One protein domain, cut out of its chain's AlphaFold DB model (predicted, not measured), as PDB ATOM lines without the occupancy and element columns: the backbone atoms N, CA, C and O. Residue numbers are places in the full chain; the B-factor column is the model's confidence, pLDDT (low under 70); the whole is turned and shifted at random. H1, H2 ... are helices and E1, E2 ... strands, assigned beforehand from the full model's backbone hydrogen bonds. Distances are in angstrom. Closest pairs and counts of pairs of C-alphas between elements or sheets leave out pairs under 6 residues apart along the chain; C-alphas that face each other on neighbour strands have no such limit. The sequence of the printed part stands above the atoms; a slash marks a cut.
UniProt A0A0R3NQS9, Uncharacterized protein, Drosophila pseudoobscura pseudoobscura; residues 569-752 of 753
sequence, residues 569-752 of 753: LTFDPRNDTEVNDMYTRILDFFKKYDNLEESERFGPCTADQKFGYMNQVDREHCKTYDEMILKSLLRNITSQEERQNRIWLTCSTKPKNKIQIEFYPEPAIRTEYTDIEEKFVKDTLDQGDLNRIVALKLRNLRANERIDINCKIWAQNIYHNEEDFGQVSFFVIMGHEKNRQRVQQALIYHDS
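This is residues 569 to 752 of the 753 residues of an uncharacterized protein of Drosophila pseudoobscura pseudoobscura (UniProt A0A0R3NQS9). A strongly curled sheet, E1 E7 E6 E2 E4, and a separate strand pair, E3 and E5, stand round a shared middle like an incomplete barrel, open between E5 and E1. The long helix H1 lies outside this opening beside E1, H2 is outside E2, H5 is near the E1 and E7 end, and residues 635 to 641 stick out. The printed part has 184 residues, with five named helices and seven named strands in the order E1 H1 H2 H3 E2 E3 E4 H4 E5 E6 E7 H5. The class is mixed, helices and strands, with under half of the residues in named elements; the larger sheet is mixed and the pair antiparallel. The whole is compact, with a radius of gyration of the C-alphas of 18.1 A and spans of 50 by 39 by 36 A.

E1, residues 569 to 571, begins at C-alpha 569 (-34.025, -30.985, -2.056). H1, residues 576 to 593, is 26.2 A long. H2 has residues 628 to 636, H3 641 to 644. E2, residues 646 to 653, is 23.0 A long. E3 has residues 660 to 664, E4 668 to 670, H4 687 to 692 and E5 695 to 699. E6, residues 707 to 714, measures 22.6 A, and E7, residues 727 to 734, 22.8 A. H5, residues 737 to 750, is 19.4 A long and ends at C-alpha 750 (-49.836, -27.733, -9.415).

E1 is an edge strand parallel to E7, with N 569 and O 731 at 2.8 A. E7 and E6 form an antiparallel hairpin, with N 709 and O 730 at 2.8 A. E6 and E2 are antiparallel, with N 652 and O 710 at 2.8 A, as are E2 and the other edge strand E4, with N 647 and O 669 at 2.8 A. In the second sheet E3 and E5 are antiparallel, with N 662 and O 697 at 2.9 A; the closest C-alphas of E2 and E3, Cys 651 and Ile 661, are 7.3 A apart. H1, H2, H5 and, only just with 5 pairs within 10 A, H4 are on the larger sheet, which each only grazes. H1, with residue 593 alone, and H4 only just touch, with 3 pairs of C-alphas within 8 A; the closest are Tyr 593 and Gln 687, 5.7 A. H2 and H3 are close but not clearly touching. O i to N i+4 pairs within hydrogen-bond range number 12 of 14 in H1, 4 of 5 in H2, 9 of 10 in H5 and 0 of 2 in H4, where 3 of 3 O i to N i+3 pairs are; H3 is too short for one.

The C-alphas of Gln 640 and Lys 738, the two farthest apart, are 51.8 A apart. The printed part has no cut. The links H1 to H2, E4 to H4 and E6 to E7 are long. The pLDDT is under 70 at residues 595 to 598, 614 to 631 and 678 to 681.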
ATOM      1  N   LEU A 569     -35.449 -30.909  -1.706       92.88
ATOM      2  CA  LEU A 569     -34.025 -30.985  -2.056       92.88
ATOM      3  C   LEU A 569     -33.855 -30.942  -3.583       92.88
ATOM      4  O   LEU A 569     -34.256 -31.870  -4.289       92.88
ATOM      5  N   THR A 570     -33.237 -29.883  -4.112       91.94
ATOM      6  CA  THR A 570     -33.012 -29.729  -5.560       91.94
ATOM      7  C   THR A 570     -31.570 -29.347  -5.868       91.94
ATOM      8  O   THR A 570     -31.114 -28.317  -5.375       91.94
ATOM      9  N   PHE A 571     -30.879 -30.128  -6.700       92.75
ATOM     10  CA  PHE A 571     -29.496 -29.860  -7.114       92.75
ATOM     11  C   PHE A 571     -29.183 -30.468  -8.492       92.75
ATOM     12  O   PHE A 571     -29.736 -31.508  -8.868       92.75
ATOM     13  N   ASP A 572     -28.278 -29.842  -9.244       93.56
ATOM     14  CA  ASP A 572     -27.630 -30.450 -10.408       93.56
ATOM     15  C   ASP A 572     -26.340 -31.174  -9.963       93.56
ATOM     16  O   ASP A 572     -25.380 -30.510  -9.571       93.56
ATOM     17  N   PRO A 573     -26.246 -32.519 -10.050       91.88
ATOM     18  CA  PRO A 573     -25.039 -33.269  -9.678       91.88
ATOM     19  C   PRO A 573     -23.840 -33.011 -10.610       91.88
ATOM     20  O   PRO A 573     -22.784 -33.608 -10.428       91.88
ATOM     21  N   ARG A 574     -24.000 -32.174 -11.645       91.44
ATOM     22  CA  ARG A 574     -22.918 -31.688 -12.518       91.44
ATOM     23  C   ARG A 574     -22.459 -30.270 -12.183       91.44
ATOM     24  O   ARG A 574     -21.539 -29.774 -12.825       91.44
ATOM     25  N   ASN A 575     -23.129 -29.597 -11.250       93.88
ATOM     26  CA  ASN A 575     -22.774 -28.260 -10.806       93.88
ATOM     27  C   ASN A 575     -22.048 -28.368  -9.464       93.88
ATOM     28  O   ASN A 575     -22.686 -28.400  -8.411       93.88
ATOM     29  N   ASP A 576     -20.713 -28.397  -9.503       93.00
ATOM     30  CA  ASP A 576     -19.870 -28.498  -8.304       93.00
ATOM     31  C   ASP A 576     -20.200 -27.426  -7.252       93.00
ATOM     32  O   ASP A 576     -20.046 -27.672  -6.061       93.00
ATOM     33  N   THR A 577     -20.720 -26.262  -7.666       94.69
ATOM     34  CA  THR A 577     -21.129 -25.185  -6.749       94.69
ATOM     35  C   THR A 577     -22.385 -25.554  -5.952       94.69
ATOM     36  O   THR A 577     -22.423 -25.328  -4.747       94.69
ATOM     37  N   GLU A 578     -23.394 -26.165  -6.586       92.38
ATOM     38  CA  GLU A 578     -24.605 -26.639  -5.889       92.38
ATOM     39  C   GLU A 578     -24.332 -27.887  -5.048       92.38
ATOM     40  O   GLU A 578     -24.858 -28.025  -3.945       92.38
ATOM     41  N   VAL A 579     -23.469 -28.781  -5.537       93.06
ATOM     42  CA  VAL A 579     -23.007 -29.931  -4.754       93.06
ATOM     43  C   VAL A 579     -22.224 -29.465  -3.520       93.06
ATOM     44  O   VAL A 579     -22.431 -29.999  -2.432       93.06
ATOM     45  N   ASN A 580     -21.372 -28.444  -3.653       93.62
ATOM     46  CA  ASN A 580     -20.625 -27.881  -2.530       93.62
ATOM     47  C   ASN A 580     -21.518 -27.104  -1.544       93.62
ATOM     48  O   ASN A 580     -21.288 -27.173  -0.340       93.62
ATOM     49  N   ASP A 581     -22.555 -26.407  -2.015       93.56
ATOM     50  CA  ASP A 581     -23.587 -25.778  -1.172       93.56
ATOM     51  C   ASP A 581     -24.361 -26.825  -0.344       93.56
ATOM     52  O   ASP A 581     -24.489 -26.688   0.872       93.56
ATOM     53  N   MET A 582     -24.781 -27.943  -0.947       92.62
ATOM     54  CA  MET A 582     -25.392 -29.053  -0.195       92.62
ATOM     55  C   MET A 582     -24.406 -29.702   0.793       92.62
ATOM     56  O   MET A 582     -24.770 -29.965   1.938       92.62
ATOM     57  N   TYR A 583     -23.150 -29.915   0.386       93.38
ATOM     58  CA  TYR A 583     -22.088 -30.465   1.238       93.38
ATOM     59  C   TYR A 583     -21.787 -29.574   2.454       93.38
ATOM     60  O   TYR A 583     -21.755 -30.067   3.582       93.38
ATOM     61  N   THR A 584     -21.631 -28.262   2.252       93.88
ATOM     62  CA  THR A 584     -21.359 -27.299   3.334       93.88
ATOM     63  C   THR A 584     -22.532 -27.177   4.300       93.88
ATOM     64  O   THR A 584     -22.307 -27.220   5.504       93.88
ATOM     65  N   ARG A 585     -23.786 -27.178   3.826       93.94
ATOM     66  CA  ARG A 585     -24.970 -27.212   4.712       93.94
ATOM     67  C   ARG A 585     -25.031 -28.461   5.595       93.94
ATOM     68  O   ARG A 585     -25.516 -28.383   6.722       93.94
ATOM     69  N   ILE A 586     -24.565 -29.609   5.097       93.19
ATOM     70  CA  ILE A 586     -24.510 -30.854   5.876       93.19
ATOM     71  C   ILE A 586     -23.341 -30.818   6.875       93.19
ATOM     72  O   ILE A 586     -23.526 -31.212   8.027       93.19
ATOM     73  N   LEU A 587     -22.180 -30.269   6.491       92.56
ATOM     74  CA  LEU A 587     -21.088 -29.986   7.434       92.56
ATOM     75  C   LEU A 587     -21.536 -29.035   8.552       92.56
ATOM     76  O   LEU A 587     -21.374 -29.370   9.718       92.56
ATOM     77  N   ASP A 588     -22.149 -27.893   8.230       92.69
ATOM     78  CA  ASP A 588     -22.613 -26.899   9.211       92.69
ATOM     79  C   ASP A 588     -23.746 -27.422  10.112       92.69
ATOM     80  O   ASP A 588     -23.959 -26.913  11.215       92.69
ATOM     81  N   PHE A 589     -24.469 -28.457   9.676       92.12
ATOM     82  CA  PHE A 589     -25.377 -29.211  10.534       92.12
ATOM     83  C   PHE A 589     -24.615 -30.123  11.508       92.12
ATOM     84  O   PHE A 589     -24.820 -30.008  12.716       92.12
ATOM     85  N   PHE A 590     -23.724 -30.993  11.019       91.25
ATOM     86  CA  PHE A 590     -22.976 -31.920  11.880       91.25
ATOM     87  C   PHE A 590     -21.965 -31.217  12.804       91.25
ATOM     88  O   PHE A 590     -21.709 -31.692  13.907       91.25
ATOM     89  N   LYS A 591     -21.459 -30.042  12.416       91.38
ATOM     90  CA  LYS A 591     -20.575 -29.183  13.220       91.38
ATOM     91  C   LYS A 591     -21.194 -28.748  14.555       91.38
ATOM     92  O   LYS A 591     -20.464 -28.373  15.460       91.38
ATOM     93  N   LYS A 592     -22.521 -28.828  14.703       90.69
ATOM     94  CA  LYS A 592     -23.237 -28.518  15.954       90.69
ATOM     95  C   LYS A 592     -23.113 -29.599  17.034       90.69
ATOM     96  O   LYS A 592     -23.642 -29.400  18.118       90.69
ATOM     97  N   TYR A 593     -22.473 -30.728  16.723       88.94
ATOM     98  CA  TYR A 593     -22.300 -31.882  17.611       88.94
ATOM     99  C   TYR A 593     -20.816 -32.135  17.970       88.94
ATOM    100  O   TYR A 593     -20.473 -33.236  18.402       88.94
ATOM    101  N   ASP A 594     -19.951 -31.138  17.730       78.88
ATOM    102  CA  ASP A 594     -18.497 -31.027  17.980       78.88
ATOM    103  C   ASP A 594     -17.547 -32.114  17.418       78.88
ATOM    104  O   ASP A 594     -16.442 -31.782  16.992       78.88
ATOM    105  N   ASN A 595     -17.952 -33.384  17.319       67.62
ATOM    106  CA  ASN A 595     -17.105 -34.509  16.898       67.62
ATOM    107  C   ASN A 595     -17.498 -35.035  15.504       67.62
ATOM    108  O   ASN A 595     -18.174 -36.057  15.365       67.62
ATOM    109  N   LEU A 596     -17.084 -34.308  14.459       64.00
ATOM    110  CA  LEU A 596     -17.492 -34.546  13.063       64.00
ATOM    111  C   LEU A 596     -16.671 -35.640  12.346       64.00
ATOM    112  O   LEU A 596     -17.222 -36.424  11.572       64.00
ATOM    113  N   GLU A 597     -15.356 -35.675  12.575       65.56
ATOM    114  CA  GLU A 597     -14.391 -36.228  11.605       65.56
ATOM    115  C   GLU A 597     -14.306 -37.768  11.552       65.56
ATOM    116  O   GLU A 597     -13.852 -38.303  10.545       65.56
ATOM    117  N   GLU A 598     -14.793 -38.490  12.571       65.94
ATOM    118  CA  GLU A 598     -14.575 -39.948  12.724       65.94
ATOM    119  C   GLU A 598     -15.870 -40.791  12.826       65.94
ATOM    120  O   GLU A 598     -15.849 -41.952  13.237       65.94
ATOM    121  N   SER A 599     -17.037 -40.245  12.461       76.50
ATOM    122  CA  SER A 599     -18.330 -40.940  12.634       76.50
ATOM    123  C   SER A 599     -18.654 -41.993  11.548       76.50
ATOM    124  O   SER A 599     -19.649 -41.884  10.826       76.50
ATOM    125  N   GLU A 600     -17.881 -43.091  11.500       89.25
ATOM    126  CA  GLU A 600     -18.097 -44.267  10.618       89.25
ATOM    127  C   GLU A 600     -19.539 -44.824  10.649       89.25
ATOM    128  O   GLU A 600     -20.005 -45.451   9.697       89.25
ATOM    129  N   ARG A 601     -20.277 -44.546  11.733       91.31
ATOM    130  CA  ARG A 601     -21.700 -44.848  11.962       91.31
ATOM    131  C   ARG A 601     -22.617 -44.529  10.772       91.31
ATOM    132  O   ARG A 601     -23.620 -45.217  10.585       91.31
ATOM    133  N   PHE A 602     -22.309 -43.505   9.975       93.56
ATOM    134  CA  PHE A 602     -23.121 -43.120   8.814       93.56
ATOM    135  C   PHE A 602     -22.712 -43.819   7.501       93.56
ATOM    136  O   PHE A 602     -23.320 -43.579   6.453       93.56
ATOM    137  N   GLY A 603     -21.732 -44.727   7.544       92.06
ATOM    138  CA  GLY A 603     -21.299 -45.551   6.417       92.06
ATOM    139  C   GLY A 603     -20.785 -44.699   5.248       92.06
ATOM    140  O   GLY A 603     -19.792 -44.006   5.409       92.06
ATOM    141  N   PRO A 604     -21.431 -44.718   4.066       91.88
ATOM    142  CA  PRO A 604     -21.064 -43.863   2.935       91.88
ATOM    143  C   PRO A 604     -21.596 -42.420   3.045       91.88
ATOM    144  O   PRO A 604     -21.369 -41.608   2.148       91.88
ATOM    145  N   CYS A 605     -22.367 -42.099   4.088       92.25
ATOM    146  CA  CYS A 605     -22.942 -40.772   4.312       92.25
ATOM    147  C   CYS A 605     -22.049 -39.943   5.252       92.25
ATOM    148  O   CYS A 605     -22.522 -39.388   6.240       92.25
ATOM    149  N   THR A 606     -20.755 -39.886   4.941       92.44
ATOM    150  CA  THR A 606     -19.685 -39.278   5.749       92.44
ATOM    151  C   THR A 606     -18.970 -38.154   4.987       92.44
ATOM    152  O   THR A 606     -19.124 -38.005   3.769       92.44
ATOM    153  N   ALA A 607     -18.216 -37.311   5.700       90.25
ATOM    154  CA  ALA A 607     -17.626 -36.090   5.140       90.25
ATOM    155  C   ALA A 607     -16.520 -36.354   4.098       90.25
ATOM    156  O   ALA A 607     -16.425 -35.615   3.114       90.25
ATOM    157  N   ASP A 608     -15.737 -37.422   4.274       89.62
ATOM    158  CA  ASP A 608     -14.703 -37.904   3.346       89.62
ATOM    159  C   ASP A 608     -15.297 -38.312   1.984       89.62
ATOM    160  O   ASP A 608     -14.793 -37.914   0.934       89.62
ATOM    161  N   GLN A 609     -16.443 -39.002   1.994       88.56
ATOM    162  CA  GLN A 609     -17.193 -39.393   0.792       88.56
ATOM    163  C   GLN A 609     -18.114 -38.275   0.276       88.56
ATOM    164  O   GLN A 609     -18.963 -38.507  -0.592       88.56
ATOM    165  N   LYS A 610     -17.986 -37.057   0.824       89.69
ATOM    166  CA  LYS A 610     -18.841 -35.891   0.548       89.69
ATOM    167  C   LYS A 610     -20.335 -36.222   0.624       89.69
ATOM    168  O   LYS A 610     -21.111 -35.845  -0.254       89.69
ATOM    169  N   PHE A 611     -20.718 -36.991   1.645       89.81
ATOM    170  CA  PHE A 611     -22.070 -37.511   1.887       89.81
ATOM    171  C   PHE A 611     -22.684 -38.254   0.679       89.81
ATOM    172  O   PHE A 611     -23.901 -38.296   0.515       89.81
ATOM    173  N   GLY A 612     -21.842 -38.820  -0.192       84.69
ATOM    174  CA  GLY A 612     -22.236 -39.542  -1.403       84.69
ATOM    175  C   GLY A 612     -22.544 -38.672  -2.629       84.69
ATOM    176  O   GLY A 612     -22.814 -39.232  -3.690       84.69
ATOM    177  N   TYR A 613     -22.473 -37.337  -2.545       83.94
ATOM    178  CA  TYR A 613     -22.858 -36.449  -3.657       83.94
ATOM    179  C   TYR A 613     -21.867 -36.426  -4.836       83.94
ATOM    180  O   TYR A 613     -22.251 -36.015  -5.929       83.94
ATOM    181  N   MET A 614     -20.608 -36.843  -4.640       64.38
ATOM    182  CA  MET A 614     -19.553 -36.766  -5.670       64.38
ATOM    183  C   MET A 614     -19.050 -38.114  -6.208       64.38
ATOM    184  O   MET A 614     -18.217 -38.127  -7.115       64.38
ATOM    185  N   ASN A 615     -19.557 -39.245  -5.715       57.81
ATOM    186  CA  ASN A 615     -19.155 -40.544  -6.253       57.81
ATOM    187  C   ASN A 615     -19.794 -40.762  -7.631       57.81
ATOM    188  O   ASN A 615     -21.018 -40.750  -7.780       57.81
ATOM    189  N   GLN A 616     -18.952 -40.949  -8.654       54.38
ATOM    190  CA  GLN A 616     -19.415 -41.243 -10.008       54.38
ATOM    191  C   GLN A 616     -20.206 -42.557 -10.038       54.38
ATOM    192  O   GLN A 616     -20.031 -43.433  -9.198       54.38
ATOM    193  N   VAL A 617     -21.128 -42.656 -10.999       51.66
ATOM    194  CA  VAL A 617     -22.215 -43.645 -11.005       51.66
ATOM    195  C   VAL A 617     -21.707 -45.076 -11.232       51.66
ATOM    196  O   VAL A 617     -21.781 -45.592 -12.351       51.66
ATOM    197  N   ASP A 618     -21.284 -45.745 -10.158       50.38
ATOM    198  CA  ASP A 618     -21.132 -47.200 -10.131       50.38
ATOM    199  C   ASP A 618     -22.509 -47.852 -10.277       50.38
ATOM    200  O   ASP A 618     -23.367 -47.843  -9.391       50.38
ATOM    201  N   ARG A 619     -22.753 -48.359 -11.487       50.38
ATOM    202  CA  ARG A 619     -24.085 -48.704 -12.000       50.38
ATOM    203  C   ARG A 619     -24.471 -50.153 -11.697       50.38
ATOM    204  O   ARG A 619     -25.047 -50.853 -12.539       50.38
ATOM    205  N   GLU A 620     -24.124 -50.607 -10.496       53.16
ATOM    206  CA  GLU A 620     -24.406 -51.963 -10.033       53.16
ATOM    207  C   GLU A 620     -25.910 -52.269 -10.065       53.16
ATOM    208  O   GLU A 620     -26.759 -51.450  -9.707       53.16
ATOM    209  N   HIS A 621     -26.255 -53.475 -10.512       48.00
ATOM    210  CA  HIS A 621     -27.643 -53.900 -10.701       48.00
ATOM    211  C   HIS A 621     -28.298 -54.339  -9.377       48.00
ATOM    212  O   HIS A 621     -28.633 -55.510  -9.176       48.00
ATOM    213  N   CYS A 622     -28.506 -53.387  -8.465       45.69
ATOM    214  CA  CYS A 622     -29.222 -53.607  -7.210       45.69
ATOM    215  C   CYS A 622     -30.693 -53.998  -7.464       45.69
ATOM    216  O   CYS A 622     -31.446 -53.289  -8.137       45.69
ATOM    217  N   LYS A 623     -31.124 -55.132  -6.896       50.31
ATOM    218  CA  LYS A 623     -32.501 -55.646  -7.001       50.31
ATOM    219  C   LYS A 623     -33.449 -54.824  -6.115       50.31
ATOM    220  O   LYS A 623     -33.118 -54.536  -4.972       50.31
ATOM    221  N   THR A 624     -34.626 -54.464  -6.628       49.19
ATOM    222  CA  THR A 624     -35.650 -53.685  -5.901       49.19
ATOM    223  C   THR A 624     -36.303 -54.476  -4.770       49.19
ATOM    224  O   THR A 624     -36.830 -55.562  -5.019       49.19
ATOM    225  N   TYR A 625     -36.354 -53.877  -3.579       54.12
ATOM    226  CA  TYR A 625     -37.048 -54.377  -2.393       54.12
ATOM    227  C   TYR A 625     -37.546 -53.176  -1.567       54.12
ATOM    228  O   TYR A 625     -36.846 -52.744  -0.666       54.12
ATOM    229  N   ASP A 626     -38.727 -52.621  -1.850       54.19
ATOM    230  CA  ASP A 626     -39.116 -51.332  -1.232       54.19
ATOM    231  C   ASP A 626     -40.280 -51.440  -0.219       54.19
ATOM    232  O   ASP A 626     -40.269 -50.759   0.800       54.19
ATOM    233  N   GLU A 627     -41.232 -52.370  -0.394       56.47
ATOM    234  CA  GLU A 627     -42.323 -52.597   0.588       56.47
ATOM    235  C   GLU A 627     -42.177 -53.887   1.406       56.47
ATOM    236  O   GLU A 627     -42.676 -53.986   2.532       56.47
ATOM    237  N   MET A 628     -41.473 -54.895   0.875       60.62
ATOM    238  CA  MET A 628     -41.185 -56.100   1.653       60.62
ATOM    239  C   MET A 628     -40.190 -55.830   2.784       60.62
ATOM    240  O   MET A 628     -40.267 -56.549   3.773       60.62
ATOM    241  N   ILE A 629     -39.325 -54.805   2.697       64.19
ATOM    242  CA  ILE A 629     -38.258 -54.573   3.686       64.19
ATOM    243  C   ILE A 629     -38.803 -54.396   5.102       64.19
ATOM    244  O   ILE A 629     -38.415 -55.176   5.966       64.19
ATOM    245  N   LEU A 630     -39.735 -53.470   5.367       66.19
ATOM    246  CA  LEU A 630     -40.243 -53.285   6.736       66.19
ATOM    247  C   LEU A 630     -40.925 -54.557   7.260       66.19
ATOM    248  O   LEU A 630     -40.643 -55.013   8.368       66.19
ATOM    249  N   LYS A 631     -41.787 -55.175   6.442       69.94
ATOM    250  CA  LYS A 631     -42.486 -56.413   6.815       69.94
ATOM    251  C   LYS A 631     -41.534 -57.609   6.939       69.94
ATOM    252  O   LYS A 631     -41.876 -58.543   7.654       69.94
ATOM    253  N   SER A 632     -40.360 -57.602   6.301       72.38
ATOM    254  CA  SER A 632     -39.319 -58.616   6.498       72.38
ATOM    255  C   SER A 632     -38.436 -58.316   7.703       72.38
ATOM    256  O   SER A 632     -38.192 -59.237   8.466       72.38
ATOM    257  N   LEU A 633     -38.033 -57.064   7.945       74.00
ATOM    258  CA  LEU A 633     -37.258 -56.655   9.122       74.00
ATOM    259  C   LEU A 633     -38.024 -56.999  10.403       74.00
ATOM    260  O   LEU A 633     -37.538 -57.780  11.217       74.00
ATOM    261  N   LEU A 634     -39.276 -56.543  10.515       75.81
ATOM    262  CA  LEU A 634     -40.148 -56.830  11.661       75.81
ATOM    263  C   LEU A 634     -40.486 -58.326  11.826       75.81
ATOM    264  O   LEU A 634     -40.901 -58.736  12.907       75.81
ATOM    265  N   ARG A 635     -40.326 -59.154  10.781       79.69
ATOM    266  CA  ARG A 635     -40.455 -60.624  10.868       79.69
ATOM    267  C   ARG A 635     -39.136 -61.326  11.202       79.69
ATOM    268  O   ARG A 635     -39.175 -62.367  11.846       79.69
ATOM    269  N   ASN A 636     -38.009 -60.789  10.741       84.19
ATOM    270  CA  ASN A 636     -36.673 -61.372  10.869       84.19
ATOM    271  C   ASN A 636     -36.053 -61.097  12.245       84.19
ATOM    272  O   ASN A 636     -35.316 -61.931  12.758       84.19
ATOM    273  N   ILE A 637     -36.393 -59.963  12.860       81.25
ATOM    274  CA  ILE A 637     -36.083 -59.671  14.262       81.25
ATOM    275  C   ILE A 637     -36.951 -60.590  15.122       81.25
ATOM    276  O   ILE A 637     -38.139 -60.327  15.328       81.25
ATOM    277  N   THR A 638     -36.390 -61.713  15.564       79.06
ATOM    278  CA  THR A 638     -37.089 -62.724  16.370       79.06
ATOM    279  C   THR A 638     -37.163 -62.353  17.848       79.06
ATOM    280  O   THR A 638     -38.107 -62.772  18.517       79.06
ATOM    281  N   SER A 639     -36.222 -61.548  18.351       85.75
ATOM    282  CA  SER A 639     -36.264 -61.032  19.719       85.75
ATOM    283  C   SER A 639     -37.397 -60.019  19.889       85.75
ATOM    284  O   SER A 639     -37.563 -59.102  19.084       85.75
ATOM    285  N   GLN A 640     -38.183 -60.167  20.955       86.50
ATOM    286  CA  GLN A 640     -39.189 -59.174  21.336       86.50
ATOM    287  C   GLN A 640     -38.533 -57.905  21.906       86.50
ATOM    288  O   GLN A 640     -38.991 -56.802  21.624       86.50
ATOM    289  N   GLU A 641     -37.438 -58.064  22.647       87.56
ATOM    290  CA  GLU A 641     -36.683 -56.986  23.294       87.56
ATOM    291  C   GLU A 641     -36.086 -56.016  22.262       87.56
ATOM    292  O   GLU A 641     -36.279 -54.805  22.352       87.56
ATOM    293  N   GLU A 642     -35.493 -56.545  21.185       84.12
ATOM    294  CA  GLU A 642     -34.985 -55.733  20.069       84.12
ATOM    295  C   GLU A 642     -36.082 -54.936  19.349       84.12
ATOM    296  O   GLU A 642     -35.787 -53.911  18.737       84.12
ATOM    297  N   ARG A 643     -37.346 -55.380  19.401       84.06
ATOM    298  CA  ARG A 643     -38.480 -54.628  18.838       84.06
ATOM    299  C   ARG A 643     -38.993 -53.543  19.779       84.06
ATOM    300  O   ARG A 643     -39.552 -52.569  19.284       84.06
ATOM    301  N   GLN A 644     -38.852 -53.733  21.094       88.25
ATOM    302  CA  GLN A 644     -39.334 -52.803  22.119       88.25
ATOM    303  C   GLN A 644     -38.354 -51.647  22.345       88.25
ATOM    304  O   GLN A 644     -38.784 -50.502  22.431       88.25
ATOM    305  N   ASN A 645     -37.045 -51.913  22.324       92.56
ATOM    306  CA  ASN A 645     -36.008 -50.912  22.605       92.56
ATOM    307  C   ASN A 645     -35.668 -50.018  21.385       92.56
ATOM    308  O   ASN A 645     -34.538 -49.538  21.241       92.56
ATOM    309  N   ARG A 646     -36.610 -49.845  20.443       94.06
ATOM    310  CA  ARG A 646     -36.394 -49.181  19.143       94.06
ATOM    311  C   ARG A 646     -37.630 -48.435  18.632       94.06
ATOM    312  O   ARG A 646     -38.708 -49.010  18.508       94.06
ATOM    313  N   ILE A 647     -37.428 -47.183  18.222       95.31
ATOM    314  CA  ILE A 647     -38.341 -46.403  17.379       95.31
ATOM    315  C   ILE A 647     -37.980 -46.692  15.917       95.31
ATOM    316  O   ILE A 647     -36.859 -46.424  15.488       95.31
ATOM    317  N   TRP A 648     -38.910 -47.241  15.140       95.31
ATOM    318  CA  TRP A 648     -38.636 -47.697  13.773       95.31
ATOM    319  C   TRP A 648     -38.787 -46.568  12.760       95.31
ATOM    320  O   TRP A 648     -39.836 -45.936  12.717       95.31
ATOM    321  N   LEU A 649     -37.789 -46.344  11.903       95.69
ATOM    322  CA  LEU A 649     -37.880 -45.383  10.803       95.69
ATOM    323  C   LEU A 649     -38.248 -46.102   9.502       95.69
ATOM    324  O   LEU A 649     -37.725 -47.161   9.164       95.69
ATOM    325  N   THR A 650     -39.144 -45.490   8.743       94.69
ATOM    326  CA  THR A 650     -39.549 -45.938   7.410       94.69
ATOM    327  C   THR A 650     -39.509 -44.761   6.458       94.69
ATOM    328  O   THR A 650     -39.792 -43.644   6.874       94.69
ATOM    329  N   CYS A 651     -39.212 -45.009   5.186       95.19
ATOM    330  CA  CYS A 651     -39.372 -44.036   4.112       95.19
ATOM    331  C   CYS A 651     -40.010 -44.736   2.918       95.19
ATOM    332  O   CYS A 651     -39.601 -45.831   2.540       95.19
ATOM    333  N   SER A 652     -41.028 -44.105   2.346       93.31
ATOM    334  CA  SER A 652     -41.799 -44.610   1.213       93.31
ATOM    335  C   SER A 652     -41.817 -43.571   0.097       93.31
ATOM    336  O   SER A 652     -41.757 -42.369   0.358       93.31
ATOM    337  N   THR A 653     -41.903 -44.024  -1.152       94.31
ATOM    338  CA  THR A 653     -42.085 -43.148  -2.318       94.31
ATOM    339  C   THR A 653     -43.367 -43.529  -3.049       94.31
ATOM    340  O   THR A 653     -43.894 -44.629  -2.866       94.31
ATOM    341  N   LYS A 654     -43.910 -42.627  -3.875       90.00
ATOM    342  CA  LYS A 654     -45.115 -42.924  -4.669       90.00
ATOM    343  C   LYS A 654     -44.850 -44.146  -5.579       90.00
ATOM    344  O   LYS A 654     -43.838 -44.149  -6.278       90.00
ATOM    345  N   PRO A 655     -45.760 -45.142  -5.676       76.50
ATOM    346  CA  PRO A 655     -45.473 -46.496  -6.197       76.50
ATOM    347  C   PRO A 655     -45.117 -46.598  -7.696       76.50
ATOM    348  O   PRO A 655     -44.912 -47.688  -8.225       76.50
ATOM    349  N   LYS A 656     -45.034 -45.468  -8.403       83.00
ATOM    350  CA  LYS A 656     -44.493 -45.373  -9.768       83.00
ATOM    351  C   LYS A 656     -42.955 -45.334  -9.776       83.00
ATOM    352  O   LYS A 656     -42.348 -45.650 -10.802       83.00
ATOM    353  N   ASN A 657     -42.334 -44.982  -8.650       81.06
ATOM    354  CA  ASN A 657     -40.919 -44.647  -8.549       81.06
ATOM    355  C   ASN A 657     -40.149 -45.827  -7.927       81.06
ATOM    356  O   ASN A 657     -40.418 -46.238  -6.804       81.06
ATOM    357  N   LYS A 658     -39.184 -46.395  -8.662       85.12
ATOM    358  CA  LYS A 658     -38.373 -47.546  -8.211       85.12
ATOM    359  C   LYS A 658     -37.061 -47.075  -7.588       85.12
ATOM    360  O   LYS A 658     -36.008 -47.172  -8.218       85.12
ATOM    361  N   ILE A 659     -37.153 -46.500  -6.395       91.12
ATOM    362  CA  ILE A 659     -36.047 -45.810  -5.722       91.12
ATOM    363  C   ILE A 659     -35.738 -46.532  -4.424       91.12
ATOM    364  O   ILE A 659     -36.569 -46.578  -3.524       91.12
ATOM    365  N   GLN A 660     -34.529 -47.080  -4.369       91.06
ATOM    366  CA  GLN A 660     -34.040 -47.856  -3.238       91.06
ATOM    367  C   GLN A 660     -33.517 -46.883  -2.181       91.06
ATOM    368  O   GLN A 660     -32.653 -46.052  -2.481       91.06
ATOM    369  N   ILE A 661     -34.048 -46.985  -0.965       93.62
ATOM    370  CA  ILE A 661     -33.646 -46.165   0.182       93.62
ATOM    371  C   ILE A 661     -32.852 -47.046   1.147       93.62
ATOM    372  O   ILE A 661     -33.377 -48.013   1.696       93.62
ATOM    373  N   GLU A 662     -31.582 -46.707   1.346       94.38
ATOM    374  CA  GLU A 662     -30.709 -47.326   2.345       94.38
ATOM    375  C   GLU A 662     -30.617 -46.421   3.581       94.38
ATOM    376  O   GLU A 662     -30.562 -45.196   3.459       94.38
ATOM    377  N   PHE A 663     -30.592 -47.029   4.766       95.31
ATOM    378  CA  PHE A 663     -30.592 -46.347   6.062       95.31
ATOM    379  C   PHE A 663     -29.278 -46.634   6.789       95.31
ATOM    380  O   PHE A 663     -28.870 -47.793   6.847       95.31
ATOM    381  N   TYR A 664     -28.652 -45.607   7.368       95.69
ATOM    382  CA  TYR A 664     -27.396 -45.736   8.114       95.69
ATOM    383  C   TYR A 664     -27.488 -45.044   9.488       95.69
ATOM    384  O   TYR A 664     -27.907 -43.884   9.541       95.69
ATOM    385  N   PRO A 665     -27.094 -45.700  10.599       95.06
ATOM    386  CA  PRO A 665     -26.563 -47.069  10.674       95.06
ATOM    387  C   PRO A 665     -27.635 -48.153  10.473       95.06
ATOM    388  O   PRO A 665     -27.338 -49.218   9.944       95.06
ATOM    389  N   GLU A 666     -28.877 -47.887  10.881       94.50
ATOM    390  CA  GLU A 666     -30.002 -48.822  10.812       94.50
ATOM    391  C   GLU A 666     -31.335 -48.058  10.646       94.50
ATOM    392  O   GLU A 666     -31.400 -46.878  10.996       94.50
ATOM    393  N   PRO A 667     -32.416 -48.676  10.121       95.12
ATOM    394  CA  PRO A 667     -33.737 -48.040   9.979       95.12
ATOM    395  C   PRO A 667     -34.487 -47.929  11.324       95.12
ATOM    396  O   PRO A 667     -35.674 -48.239  11.430       95.12
ATOM    397  N   ALA A 668     -33.787 -47.531  12.385       95.50
ATOM    398  CA  ALA A 668     -34.324 -47.357  13.725       95.50
ATOM    399  C   ALA A 668     -33.465 -46.387  14.547       95.50
ATOM    400  O   ALA A 668     -32.258 -46.278  14.342       95.50
ATOM    401  N   ILE A 669     -34.092 -45.741  15.526       95.69
ATOM    402  CA  ILE A 669     -33.424 -45.041  16.624       95.69
ATOM    403  C   ILE A 669     -33.656 -45.883  17.878       95.69
ATOM    404  O   ILE A 669     -34.787 -46.276  18.162       95.69
ATOM    405  N   ARG A 670     -32.601 -46.194  18.629       94.62
ATOM    406  CA  ARG A 670     -32.720 -46.989  19.858       94.62
ATOM    407  C   ARG A 670     -33.212 -46.129  21.016       94.62
ATOM    408  O   ARG A 670     -32.785 -44.982  21.149       94.62
ATOM    409  N   THR A 671     -34.073 -46.686  21.864       92.62
ATOM    410  CA  THR A 671     -34.690 -45.935  22.971       92.62
ATOM    411  C   THR A 671     -33.691 -45.548  24.059       92.62
ATOM    412  O   THR A 671     -33.854 -44.501  24.671       92.62
ATOM    413  N   GLU A 672     -32.593 -46.302  24.207       91.62
ATOM    414  CA  GLU A 672     -31.451 -45.958  25.078       91.62
ATOM    415  C   GLU A 672     -30.861 -44.563  24.798       91.62
ATOM    416  O   GLU A 672     -30.230 -43.968  25.664       91.62
ATOM    417  N   TYR A 673     -31.086 -44.017  23.596       90.62
ATOM    418  CA  TYR A 673     -30.684 -42.660  23.244       90.62
ATOM    419  C   TYR A 673     -31.830 -41.649  23.305       90.62
ATOM    420  O   TYR A 673     -31.556 -40.459  23.191       90.62
ATOM    421  N   THR A 674     -33.100 -42.051  23.418       87.31
ATOM    422  CA  THR A 674     -34.252 -41.130  23.312       87.31
ATOM    423  C   THR A 674     -34.720 -40.553  24.634       87.31
ATOM    424  O   THR A 674     -35.432 -39.553  24.611       87.31
ATOM    425  N   ASP A 675     -34.312 -41.124  25.763       80.56
ATOM    426  CA  ASP A 675     -34.647 -40.574  27.071       80.56
ATOM    427  C   ASP A 675     -33.817 -39.296  27.320       80.56
ATOM    428  O   ASP A 675     -32.615 -39.235  27.051       80.56
ATOM    429  N   ILE A 676     -34.490 -38.210  27.720       70.75
ATOM    430  CA  ILE A 676     -33.908 -36.850  27.837       70.75
ATOM    431  C   ILE A 676     -33.779 -36.437  29.316       70.75
ATOM    432  O   ILE A 676     -33.291 -35.352  29.606       70.75
ATOM    433  N   GLU A 677     -34.183 -37.283  30.268       70.56
ATOM    434  CA  GLU A 677     -34.398 -36.882  31.672       70.56
ATOM    435  C   GLU A 677     -33.159 -36.279  32.361       70.56
ATOM    436  O   GLU A 677     -33.315 -35.398  33.202       70.56
ATOM    437  N   GLU A 678     -31.947 -36.668  31.948       65.31
ATOM    438  CA  GLU A 678     -30.674 -36.115  32.443       65.31
ATOM    439  C   GLU A 678     -30.120 -34.942  31.604       65.31
ATOM    440  O   GLU A 678     -29.246 -34.205  32.059       65.31
ATOM    441  N   LYS A 679     -30.597 -34.747  30.366       63.94
ATOM    442  CA  LYS A 679     -29.945 -33.880  29.364       63.94
ATOM    443  C   LYS A 679     -30.324 -32.403  29.405       63.94
ATOM    444  O   LYS A 679     -29.586 -31.585  28.869       63.94
ATOM    445  N   PHE A 680     -31.428 -32.036  30.052       65.56
ATOM    446  CA  PHE A 680     -31.918 -30.648  30.100       65.56
ATOM    447  C   PHE A 680     -30.973 -29.643  30.797       65.56
ATOM    448  O   PHE A 680     -31.250 -28.450  30.797       65.56
ATOM    449  N   VAL A 681     -29.863 -30.101  31.386       66.62
ATOM    450  CA  VAL A 681     -28.867 -29.267  32.089       66.62
ATOM    451  C   VAL A 681     -27.870 -28.591  31.123       66.62
ATOM    452  O   VAL A 681     -27.058 -27.774  31.554       66.62
ATOM    453  N   LYS A 682     -27.898 -28.909  29.818       71.19
ATOM    454  CA  LYS A 682     -27.025 -28.286  28.810       71.19
ATOM    455  C   LYS A 682     -27.777 -27.938  27.523       71.19
ATOM    456  O   LYS A 682     -28.376 -28.807  26.901       71.19
ATOM    457  N   ASP A 683     -27.600 -26.705  27.050       70.94
ATOM    458  CA  ASP A 683     -28.059 -26.263  25.721       70.94
ATOM    459  C   ASP A 683     -27.169 -26.769  24.560       70.94
ATOM    460  O   ASP A 683     -27.461 -26.537  23.385       70.94
ATOM    461  N   THR A 684     -26.062 -27.456  24.864       79.19
ATOM    462  CA  THR A 684     -25.153 -28.052  23.874       79.19
ATOM    463  C   THR A 684     -25.650 -29.422  23.422       79.19
ATOM    464  O   THR A 684     -25.873 -30.299  24.256       79.19
ATOM    465  N   LEU A 685     -25.739 -29.647  22.109       83.19
ATOM    466  CA  LEU A 685     -26.017 -30.970  21.541       83.19
ATOM    467  C   LEU A 685     -24.825 -31.905  21.805       83.19
ATOM    468  O   LEU A 685     -23.769 -31.757  21.195       83.19
ATOM    469  N   ASP A 686     -24.989 -32.876  22.705       82.94
ATOM    470  CA  ASP A 686     -23.920 -33.828  23.020       82.94
ATOM    471  C   ASP A 686     -23.675 -34.783  21.834       82.94
ATOM    472  O   ASP A 686     -24.575 -35.096  21.049       82.94
ATOM    473  N   GLN A 687     -22.497 -35.412  21.791       84.50
ATOM    474  CA  GLN A 687     -22.200 -36.525  20.874       84.50
ATOM    475  C   GLN A 687     -23.233 -37.673  20.966       84.50
ATOM    476  O   GLN A 687     -23.486 -38.370  19.985       84.50
ATOM    477  N   GLY A 688     -23.897 -37.843  22.117       86.81
ATOM    478  CA  GLY A 688     -25.010 -38.785  22.276       86.81
ATOM    479  C   GLY A 688     -26.256 -38.450  21.438       86.81
ATOM    480  O   GLY A 688     -27.046 -39.346  21.157       86.81
ATOM    481  N   ASP A 689     -26.439 -37.201  20.996       89.44
ATOM    482  CA  ASP A 689     -27.547 -36.805  20.115       89.44
ATOM    483  C   ASP A 689     -27.295 -37.157  18.644       89.44
ATOM    484  O   ASP A 689     -28.258 -37.387  17.912       89.44
ATOM    485  N   LEU A 690     -26.036 -37.352  18.221       91.25
ATOM    486  CA  LEU A 690     -25.732 -37.971  16.919       91.25
ATOM    487  C   LEU A 690     -26.350 -39.371  16.804       91.25
ATOM    488  O   LEU A 690     -26.708 -39.801  15.706       91.25
ATOM    489  N   ASN A 691     -26.542 -40.075  17.927       92.62
ATOM    490  CA  ASN A 691     -27.179 -41.387  17.916       92.62
ATOM    491  C   ASN A 691     -28.682 -41.346  17.578       92.62
ATOM    492  O   ASN A 691     -29.240 -42.365  17.160       92.62
ATOM    493  N   ARG A 692     -29.319 -40.173  17.681       93.69
ATOM    494  CA  ARG A 692     -30.713 -39.930  17.273       93.69
ATOM    495  C   ARG A 692     -30.851 -39.688  15.761       93.69
ATOM    496  O   ARG A 692     -31.962 -39.702  15.242       93.69
ATOM    497  N   ILE A 693     -29.739 -39.489  15.048       95.00
ATOM    498  CA  ILE A 693     -29.709 -39.237  13.602       95.00
ATOM    499  C   ILE A 693     -29.648 -40.567  12.836       95.00
ATOM    500  O   ILE A 693     -28.879 -41.467  13.189       95.00
ATOM    501  N   VAL A 694     -30.415 -40.656  11.746       96.31
ATOM    502  CA  VAL A 694     -30.338 -41.721  10.734       96.31
ATOM    503  C   VAL A 694     -30.137 -41.067   9.367       96.31
ATOM    504  O   VAL A 694     -30.926 -40.212   8.969       96.31
ATOM    505  N   ALA A 695     -29.086 -41.456   8.647       96.38
ATOM    506  CA  ALA A 695     -28.805 -40.964   7.301       96.38
ATOM    507  C   ALA A 695     -29.543 -41.801   6.240       96.38
ATOM    508  O   ALA A 695     -29.658 -43.023   6.366       96.38
ATOM    509  N   LEU A 696     -30.022 -41.137   5.181       95.94
ATOM    510  CA  LEU A 696     -30.775 -41.744   4.081       95.94
ATOM    511  C   LEU A 696     -29.975 -41.664   2.776       95.94
ATOM    512  O   LEU A 696     -29.794 -40.582   2.218       95.94
ATOM    513  N   LYS A 697     -29.547 -42.811   2.247       95.06
ATOM    514  CA  LYS A 697     -28.887 -42.904   0.939       95.06
ATOM    515  C   LYS A 697     -29.892 -43.334  -0.123       95.06
ATOM    516  O   LYS A 697     -30.433 -44.437  -0.089       95.06
ATOM    517  N   LEU A 698     -30.127 -42.448  -1.086       94.69
ATOM    518  CA  LEU A 698     -31.105 -42.634  -2.156       94.69
ATOM    519  C   LEU A 698     -30.419 -43.162  -3.425       94.69
ATOM    520  O   LEU A 698     -29.639 -42.447  -4.055       94.69
ATOM    521  N   ARG A 699     -30.720 -44.400  -3.833       92.75
ATOM    522  CA  ARG A 699     -30.205 -45.002  -5.077       92.75
ATOM    523  C   ARG A 699     -31.246 -44.991  -6.199       92.75
ATOM    524  O   ARG A 699     -32.452 -45.035  -5.966       92.75
ATOM    525  N   ASN A 700     -30.759 -45.007  -7.442       91.19
ATOM    526  CA  ASN A 700     -31.563 -45.003  -8.675       91.19
ATOM    527  C   ASN A 700     -32.444 -43.752  -8.877       91.19
ATOM    528  O   ASN A 700     -33.430 -43.801  -9.616       91.19
ATOM    529  N   LEU A 701     -32.061 -42.619  -8.273       92.25
ATOM    530  CA  LEU A 701     -32.634 -41.310  -8.595       92.25
ATOM    531  C   LEU A 701     -32.515 -41.039 -10.103       92.25
ATOM    532  O   LEU A 701     -31.461 -41.243 -10.713       92.25
ATOM    533  N   ARG A 702     -33.608 -40.580 -10.714       91.94
ATOM    534  CA  ARG A 702     -33.666 -40.266 -12.145       91.94
ATOM    535  C   ARG A 702     -33.538 -38.769 -12.370       91.94
ATOM    536  O   ARG A 702     -34.206 -37.972 -11.717       91.94
ATOM    537  N   ALA A 703     -32.713 -38.400 -13.344       91.50
ATOM    538  CA  ALA A 703     -32.504 -37.003 -13.680       91.50
ATOM    539  C   ALA A 703     -33.794 -36.357 -14.220       91.50
ATOM    540  O   ALA A 703     -34.379 -36.836 -15.194       91.50
ATOM    541  N   ASN A 704     -34.147 -35.202 -13.658       90.25
ATOM    542  CA  ASN A 704     -35.307 -34.361 -13.974       90.25
ATOM    543  C   ASN A 704     -36.681 -34.957 -13.581       90.25
ATOM    544  O   ASN A 704     -37.704 -34.507 -14.095       90.25
ATOM    545  N   GLU A 705     -36.725 -35.934 -12.669       91.44
ATOM    546  CA  GLU A 705     -37.964 -36.504 -12.107       91.44
ATOM    547  C   GLU A 705     -38.202 -35.935 -10.687       91.44
ATOM    548  O   GLU A 705     -37.283 -35.957  -9.869       91.44
ATOM    549  N   ARG A 706     -39.408 -35.411 -10.373       92.19
ATOM    550  CA  ARG A 706     -39.795 -35.077  -8.980       92.19
ATOM    551  C   ARG A 706     -40.140 -36.366  -8.253       92.19
ATOM    552  O   ARG A 706     -41.020 -37.113  -8.678       92.19
ATOM    553  N   ILE A 707     -39.464 -36.595  -7.138       94.00
ATOM    554  CA  ILE A 707     -39.612 -37.793  -6.322       94.00
ATOM    555  C   ILE A 707     -40.086 -37.355  -4.945       94.00
ATOM    556  O   ILE A 707     -39.298 -36.827  -4.170       94.00
ATOM    557  N   ASP A 708     -41.368 -37.558  -4.649       94.75
ATOM    558  CA  ASP A 708     -41.903 -37.346  -3.302       94.75
ATOM    559  C   ASP A 708     -41.563 -38.552  -2.412       94.75
ATOM    560  O   ASP A 708     -41.848 -39.700  -2.776       94.75
ATOM    561  N   ILE A 709     -40.976 -38.273  -1.249       95.31
ATOM    562  CA  ILE A 709     -40.591 -39.230  -0.213       95.31
ATOM    563  C   ILE A 709     -41.336 -38.856   1.073       95.31
ATOM    564  O   ILE A 709     -41.248 -37.721   1.538       95.31
ATOM    565  N   ASN A 710     -42.068 -39.806   1.653       95.38
ATOM    566  CA  ASN A 710     -42.699 -39.666   2.966       95.38
ATOM    567  C   ASN A 710     -42.019 -40.640   3.931       95.38
ATOM    568  O   ASN A 710     -42.096 -41.861   3.741       95.38
ATOM    569  N   CYS A 711     -41.339 -40.093   4.939       96.06
ATOM    570  CA  CYS A 711     -40.720 -40.849   6.016       96.06
ATOM    571  C   CYS A 711     -41.562 -40.772   7.292       96.06
ATOM    572  O   CYS A 711     -42.054 -39.703   7.636       96.06
ATOM    573  N   LYS A 712     -41.704 -41.894   8.007       96.06
ATOM    574  CA  LYS A 712     -42.486 -42.012   9.250       96.06
ATOM    575  C   LYS A 712     -41.719 -42.774  10.323       96.06
ATOM    576  O   LYS A 712     -41.089 -43.789  10.003       96.06
ATOM    577  N   ILE A 713     -41.815 -42.312  11.570       96.06
ATOM    578  CA  ILE A 713     -41.298 -42.987  12.765       96.06
ATOM    579  C   ILE A 713     -42.418 -43.707  13.523       96.06
ATOM    580  O   ILE A 713     -43.426 -43.105  13.872       96.06
ATOM    581  N   TRP A 714     -42.225 -44.992  13.810       94.56
ATOM    582  CA  TRP A 714     -43.217 -45.851  14.451       94.56
ATOM    583  C   TRP A 714     -42.763 -46.239  15.860       94.56
ATOM    584  O   TRP A 714     -41.752 -46.923  16.040       94.56
ATOM    585  N   ALA A 715     -43.553 -45.836  16.850       93.69
ATOM    586  CA  ALA A 715     -43.495 -46.292  18.236       93.69
ATOM    587  C   ALA A 715     -44.910 -46.235  18.835       93.69
ATOM    588  O   ALA A 715     -45.793 -45.585  18.278       93.69
ATOM    589  N   GLN A 716     -45.134 -46.888  19.978       90.38
ATOM    590  CA  GLN A 716     -46.469 -47.034  20.583       90.38
ATOM    591  C   GLN A 716     -47.175 -45.699  20.902       90.38
ATOM    592  O   GLN A 716     -48.402 -45.648  20.909       90.38
ATOM    593  N   ASN A 717     -46.407 -44.632  21.134       90.88
ATOM    594  CA  ASN A 717     -46.914 -43.311  21.519       90.88
ATOM    595  C   ASN A 717     -46.930 -42.298  20.353       90.88
ATOM    596  O   ASN A 717     -47.126 -41.109  20.593       90.88
ATOM    597  N   ILE A 718     -46.689 -42.741  19.112       93.88
ATOM    598  CA  ILE A 718     -46.630 -41.877  17.924       93.88
ATOM    599  C   ILE A 718     -47.838 -42.152  17.027       93.88
ATOM    600  O   ILE A 718     -48.128 -43.295  16.675       93.88
ATOM    601  N   TYR A 719     -48.514 -41.082  16.624       94.25
ATOM    602  CA  TYR A 719     -49.660 -41.073  15.727       94.25
ATOM    603  C   TYR A 719     -49.309 -40.277  14.459       94.25
ATOM    604  O   TYR A 719     -48.395 -39.455  14.440       94.25
ATOM    605  N   HIS A 720     -50.025 -40.538  13.364       93.88
ATOM    606  CA  HIS A 720     -49.792 -39.902  12.054       93.88
ATOM    607  C   HIS A 720     -51.051 -39.184  11.552       93.88
ATOM    608  O   HIS A 720     -51.393 -39.256  10.371       93.88
ATOM    609  N   ASN A 721     -51.784 -38.570  12.482       90.62
ATOM    610  CA  ASN A 721     -53.080 -37.931  12.253       90.62
ATOM    611  C   ASN A 721     -52.976 -36.504  11.684       90.62
ATOM    612  O   ASN A 721     -53.953 -36.010  11.131       90.62
ATOM    613  N   GLU A 722     -51.813 -35.864  11.807       88.94
ATOM    614  CA  GLU A 722     -51.539 -34.486  11.384       88.94
ATOM    615  C   GLU A 722     -50.277 -34.427  10.502       88.94
ATOM    616  O   GLU A 722     -49.448 -35.346  10.518       88.94
ATOM    617  N   GLU A 723     -50.121 -33.360   9.711       84.19
ATOM    618  CA  GLU A 723     -48.870 -33.098   8.985       84.19
ATOM    619  C   GLU A 723     -47.707 -32.882   9.970       84.19
ATOM    620  O   GLU A 723     -47.904 -32.420  11.091       84.19
ATOM    621  N   ASP A 724     -46.494 -33.257   9.559       85.81
ATOM    622  CA  ASP A 724     -45.228 -33.061  10.285       85.81
ATOM    623  C   ASP A 724     -45.110 -33.699  11.707       85.81
ATOM    624  O   ASP A 724     -44.039 -33.659  12.322       85.81
ATOM    625  N   PHE A 725     -46.149 -34.371  12.228       93.00
ATOM    626  CA  PHE A 725     -46.122 -35.158  13.478       93.00
ATOM    627  C   PHE A 725     -45.803 -36.640  13.232       93.00
ATOM    628  O   PHE A 725     -46.513 -37.345  12.511       93.00
ATOM    629  N   GLY A 726     -44.701 -37.130  13.815       93.88
ATOM    630  CA  GLY A 726     -44.210 -38.498  13.597       93.88
ATOM    631  C   GLY A 726     -43.840 -38.841  12.142       93.88
ATOM    632  O   GLY A 726     -43.499 -39.986  11.847       93.88
ATOM    633  N   GLN A 727     -43.915 -37.882  11.218       95.56
ATOM    634  CA  GLN A 727     -43.669 -38.064   9.791       95.56
ATOM    635  C   GLN A 727     -43.090 -36.791   9.172       95.56
ATOM    636  O   GLN A 727     -43.364 -35.700   9.652       95.56
ATOM    637  N   VAL A 728     -42.328 -36.929   8.088       94.88
ATOM    638  CA  VAL A 728     -41.844 -35.816   7.262       94.88
ATOM    639  C   VAL A 728     -42.019 -36.172   5.793       94.88
ATOM    640  O   VAL A 728     -41.650 -37.266   5.356       94.88
ATOM    641  N   SER A 729     -42.600 -35.258   5.018       94.50
ATOM    642  CA  SER A 729     -42.730 -35.404   3.566       94.50
ATOM    643  C   SER A 729     -41.891 -34.351   2.855       94.50
ATOM    644  O   SER A 729     -42.033 -33.157   3.105       94.50
ATOM    645  N   PHE A 730     -41.023 -34.801   1.958       94.88
ATOM    646  CA  PHE A 730     -40.145 -33.944   1.169       94.88
ATOM    647  C   PHE A 730     -40.032 -34.470  -0.259       94.88
ATOM    648  O   PHE A 730     -40.270 -35.649  -0.516       94.88
ATOM    649  N   PHE A 731     -39.650 -33.611  -1.202       94.50
ATOM    650  CA  PHE A 731     -39.336 -34.044  -2.560       94.50
ATOM    651  C   PHE A 731     -37.850 -33.920  -2.890       94.50
ATOM    652  O   PHE A 731     -37.143 -33.069  -2.355       94.50
ATOM    653  N   VAL A 732     -37.381 -34.757  -3.812       94.38
ATOM    654  CA  VAL A 732     -36.034 -34.698  -4.388       94.38
ATOM    655  C   VAL A 732     -36.144 -34.468  -5.894       94.38
ATOM    656  O   VAL A 732     -36.929 -35.140  -6.570       94.38
ATOM    657  N   ILE A 733     -35.365 -33.522  -6.427       93.38
ATOM    658  CA  ILE A 733     -35.197 -33.289  -7.870       93.38
ATOM    659  C   ILE A 733     -33.702 -33.177  -8.172       93.38
ATOM    660  O   ILE A 733     -33.070 -32.152  -7.920       93.38
ATOM    661  N   MET A 734     -33.147 -34.232  -8.760       93.38
ATOM    662  CA  MET A 734     -31.798 -34.233  -9.324       93.38
ATOM    663  C   MET A 734     -31.885 -33.741 -10.772       93.38
ATOM    664  O   MET A 734     -32.454 -34.448 -11.603       93.38
ATOM    665  N   GLY A 735     -31.365 -32.566 -11.130       90.31
ATOM    666  CA  GLY A 735     -31.491 -32.105 -12.519       90.31
ATOM    667  C   GLY A 735     -30.935 -30.723 -12.837       90.31
ATOM    668  O   GLY A 735     -30.899 -29.834 -11.997       90.31
ATOM    669  N   HIS A 736     -30.552 -30.556 -14.104       89.50
ATOM    670  CA  HIS A 736     -29.931 -29.341 -14.625       89.50
ATOM    671  C   HIS A 736     -30.892 -28.146 -14.629       89.50
ATOM    672  O   HIS A 736     -32.058 -28.290 -15.001       89.50
ATOM    673  N   GLU A 737     -30.379 -26.961 -14.287       87.69
ATOM    674  CA  GLU A 737     -31.085 -25.679 -14.131       87.69
ATOM    675  C   GLU A 737     -32.287 -25.467 -15.065       87.69
ATOM    676  O   GLU A 737     -33.409 -25.242 -14.619       87.69
ATOM    677  N   LYS A 738     -32.081 -25.605 -16.381       87.00
ATOM    678  CA  LYS A 738     -33.123 -25.371 -17.400       87.00
ATOM    679  C   LYS A 738     -34.323 -26.317 -17.278       87.00
ATOM    680  O   LYS A 738     -35.422 -25.973 -17.706       87.00
ATOM    681  N   ASN A 739     -34.116 -27.507 -16.720       85.38
ATOM    682  CA  ASN A 739     -35.175 -28.450 -16.388       85.38
ATOM    683  C   ASN A 739     -35.677 -28.242 -14.955       85.38
ATOM    684  O   ASN A 739     -36.882 -28.348 -14.747       85.38
ATOM    685  N   ARG A 740     -34.807 -27.880 -13.997       80.44
ATOM    686  CA  ARG A 740     -35.208 -27.515 -12.627       80.44
ATOM    687  C   ARG A 740     -36.251 -26.396 -12.637       80.44
ATOM    688  O   ARG A 740     -37.320 -26.587 -12.072       80.44
ATOM    689  N   GLN A 741     -36.002 -25.314 -13.375       86.38
ATOM    690  CA  GLN A 741     -36.938 -24.194 -13.539       86.38
ATOM    691  C   GLN A 741     -38.275 -24.628 -14.159       86.38
ATOM    692  O   GLN A 741     -39.332 -24.228 -13.683       86.38
ATOM    693  N   ARG A 742     -38.254 -25.489 -15.188       86.31
ATOM    694  CA  ARG A 742     -39.476 -26.024 -15.823       86.31
ATOM    695  C   ARG A 742     -40.290 -26.901 -14.880       86.31
ATOM    696  O   ARG A 742     -41.512 -26.798 -14.868       86.31
ATOM    697  N   VAL A 743     -39.621 -27.757 -14.105       83.19
ATOM    698  CA  VAL A 743     -40.277 -28.567 -13.077       83.19
ATOM    699  C   VAL A 743     -40.846 -27.634 -12.015       83.19
ATOM    700  O   VAL A 743     -42.052 -27.641 -11.837       83.19
ATOM    701  N   GLN A 744     -40.044 -26.761 -11.399       81.88
ATOM    702  CA  GLN A 744     -40.491 -25.797 -10.383       81.88
ATOM    703  C   GLN A 744     -41.683 -24.943 -10.842       81.88
ATOM    704  O   GLN A 744     -42.633 -24.807 -10.082       81.88
ATOM    705  N   GLN A 745     -41.704 -24.443 -12.081       87.88
ATOM    706  CA  GLN A 745     -42.865 -23.731 -12.638       87.88
ATOM    707  C   GLN A 745     -44.118 -24.618 -12.713       87.88
ATOM    708  O   GLN A 745     -45.201 -24.174 -12.344       87.88
ATOM    709  N   ALA A 746     -43.979 -25.878 -13.137       83.88
ATOM    710  CA  ALA A 746     -45.081 -26.838 -13.131       83.88
ATOM    711  C   ALA A 746     -45.516 -27.245 -11.709       83.88
ATOM    712  O   ALA A 746     -46.691 -27.532 -11.507       83.88
ATOM    713  N   LEU A 747     -44.607 -27.247 -10.725       81.94
ATOM    714  CA  LEU A 747     -44.938 -27.506  -9.319       81.94
ATOM    715  C   LEU A 747     -45.672 -26.327  -8.694       81.94
ATOM    716  O   LEU A 747     -46.734 -26.536  -8.142       81.94
ATOM    717  N   ILE A 748     -45.176 -25.097  -8.857       84.88
ATOM    718  CA  ILE A 748     -45.860 -23.881  -8.390       84.88
ATOM    719  C   ILE A 748     -47.271 -23.807  -8.986       84.88
ATOM    720  O   ILE A 748     -48.208 -23.460  -8.282       84.88
ATOM    721  N   TYR A 749     -47.439 -24.194 -10.255       87.19
ATOM    722  CA  TYR A 749     -48.754 -24.311 -10.881       87.19
ATOM    723  C   TYR A 749     -49.621 -25.405 -10.226       87.19
ATOM    724  O   TYR A 749     -50.760 -25.131  -9.863       87.19
ATOM    725  N   HIS A 750     -49.095 -26.619 -10.027       80.56
ATOM    726  CA  HIS A 750     -49.836 -27.733  -9.415       80.56
ATOM    727  C   HIS A 750     -50.152 -27.559  -7.926       80.56
ATOM    728  O   HIS A 750     -51.210 -27.994  -7.497       80.56
ATOM    729  N   ASP A 751     -49.267 -26.924  -7.163       78.94
ATOM    730  CA  ASP A 751     -49.422 -26.646  -5.734       78.94
ATOM    731  C   ASP A 751     -50.275 -25.360  -5.505       78.94
ATOM    732  O   ASP A 751     -50.482 -24.946  -4.366       78.94
ATOM    733  N   SER A 752     -50.773 -24.727  -6.586       81.19
ATOM    734  CA  SER A 752     -51.678 -23.555  -6.582       81.19
ATOM    735  C   SER A 752     -53.106 -23.840  -7.080       81.19
ATOM    736  O   SER A 752     -53.900 -22.903  -7.211       81.19
TER     737      SER A 752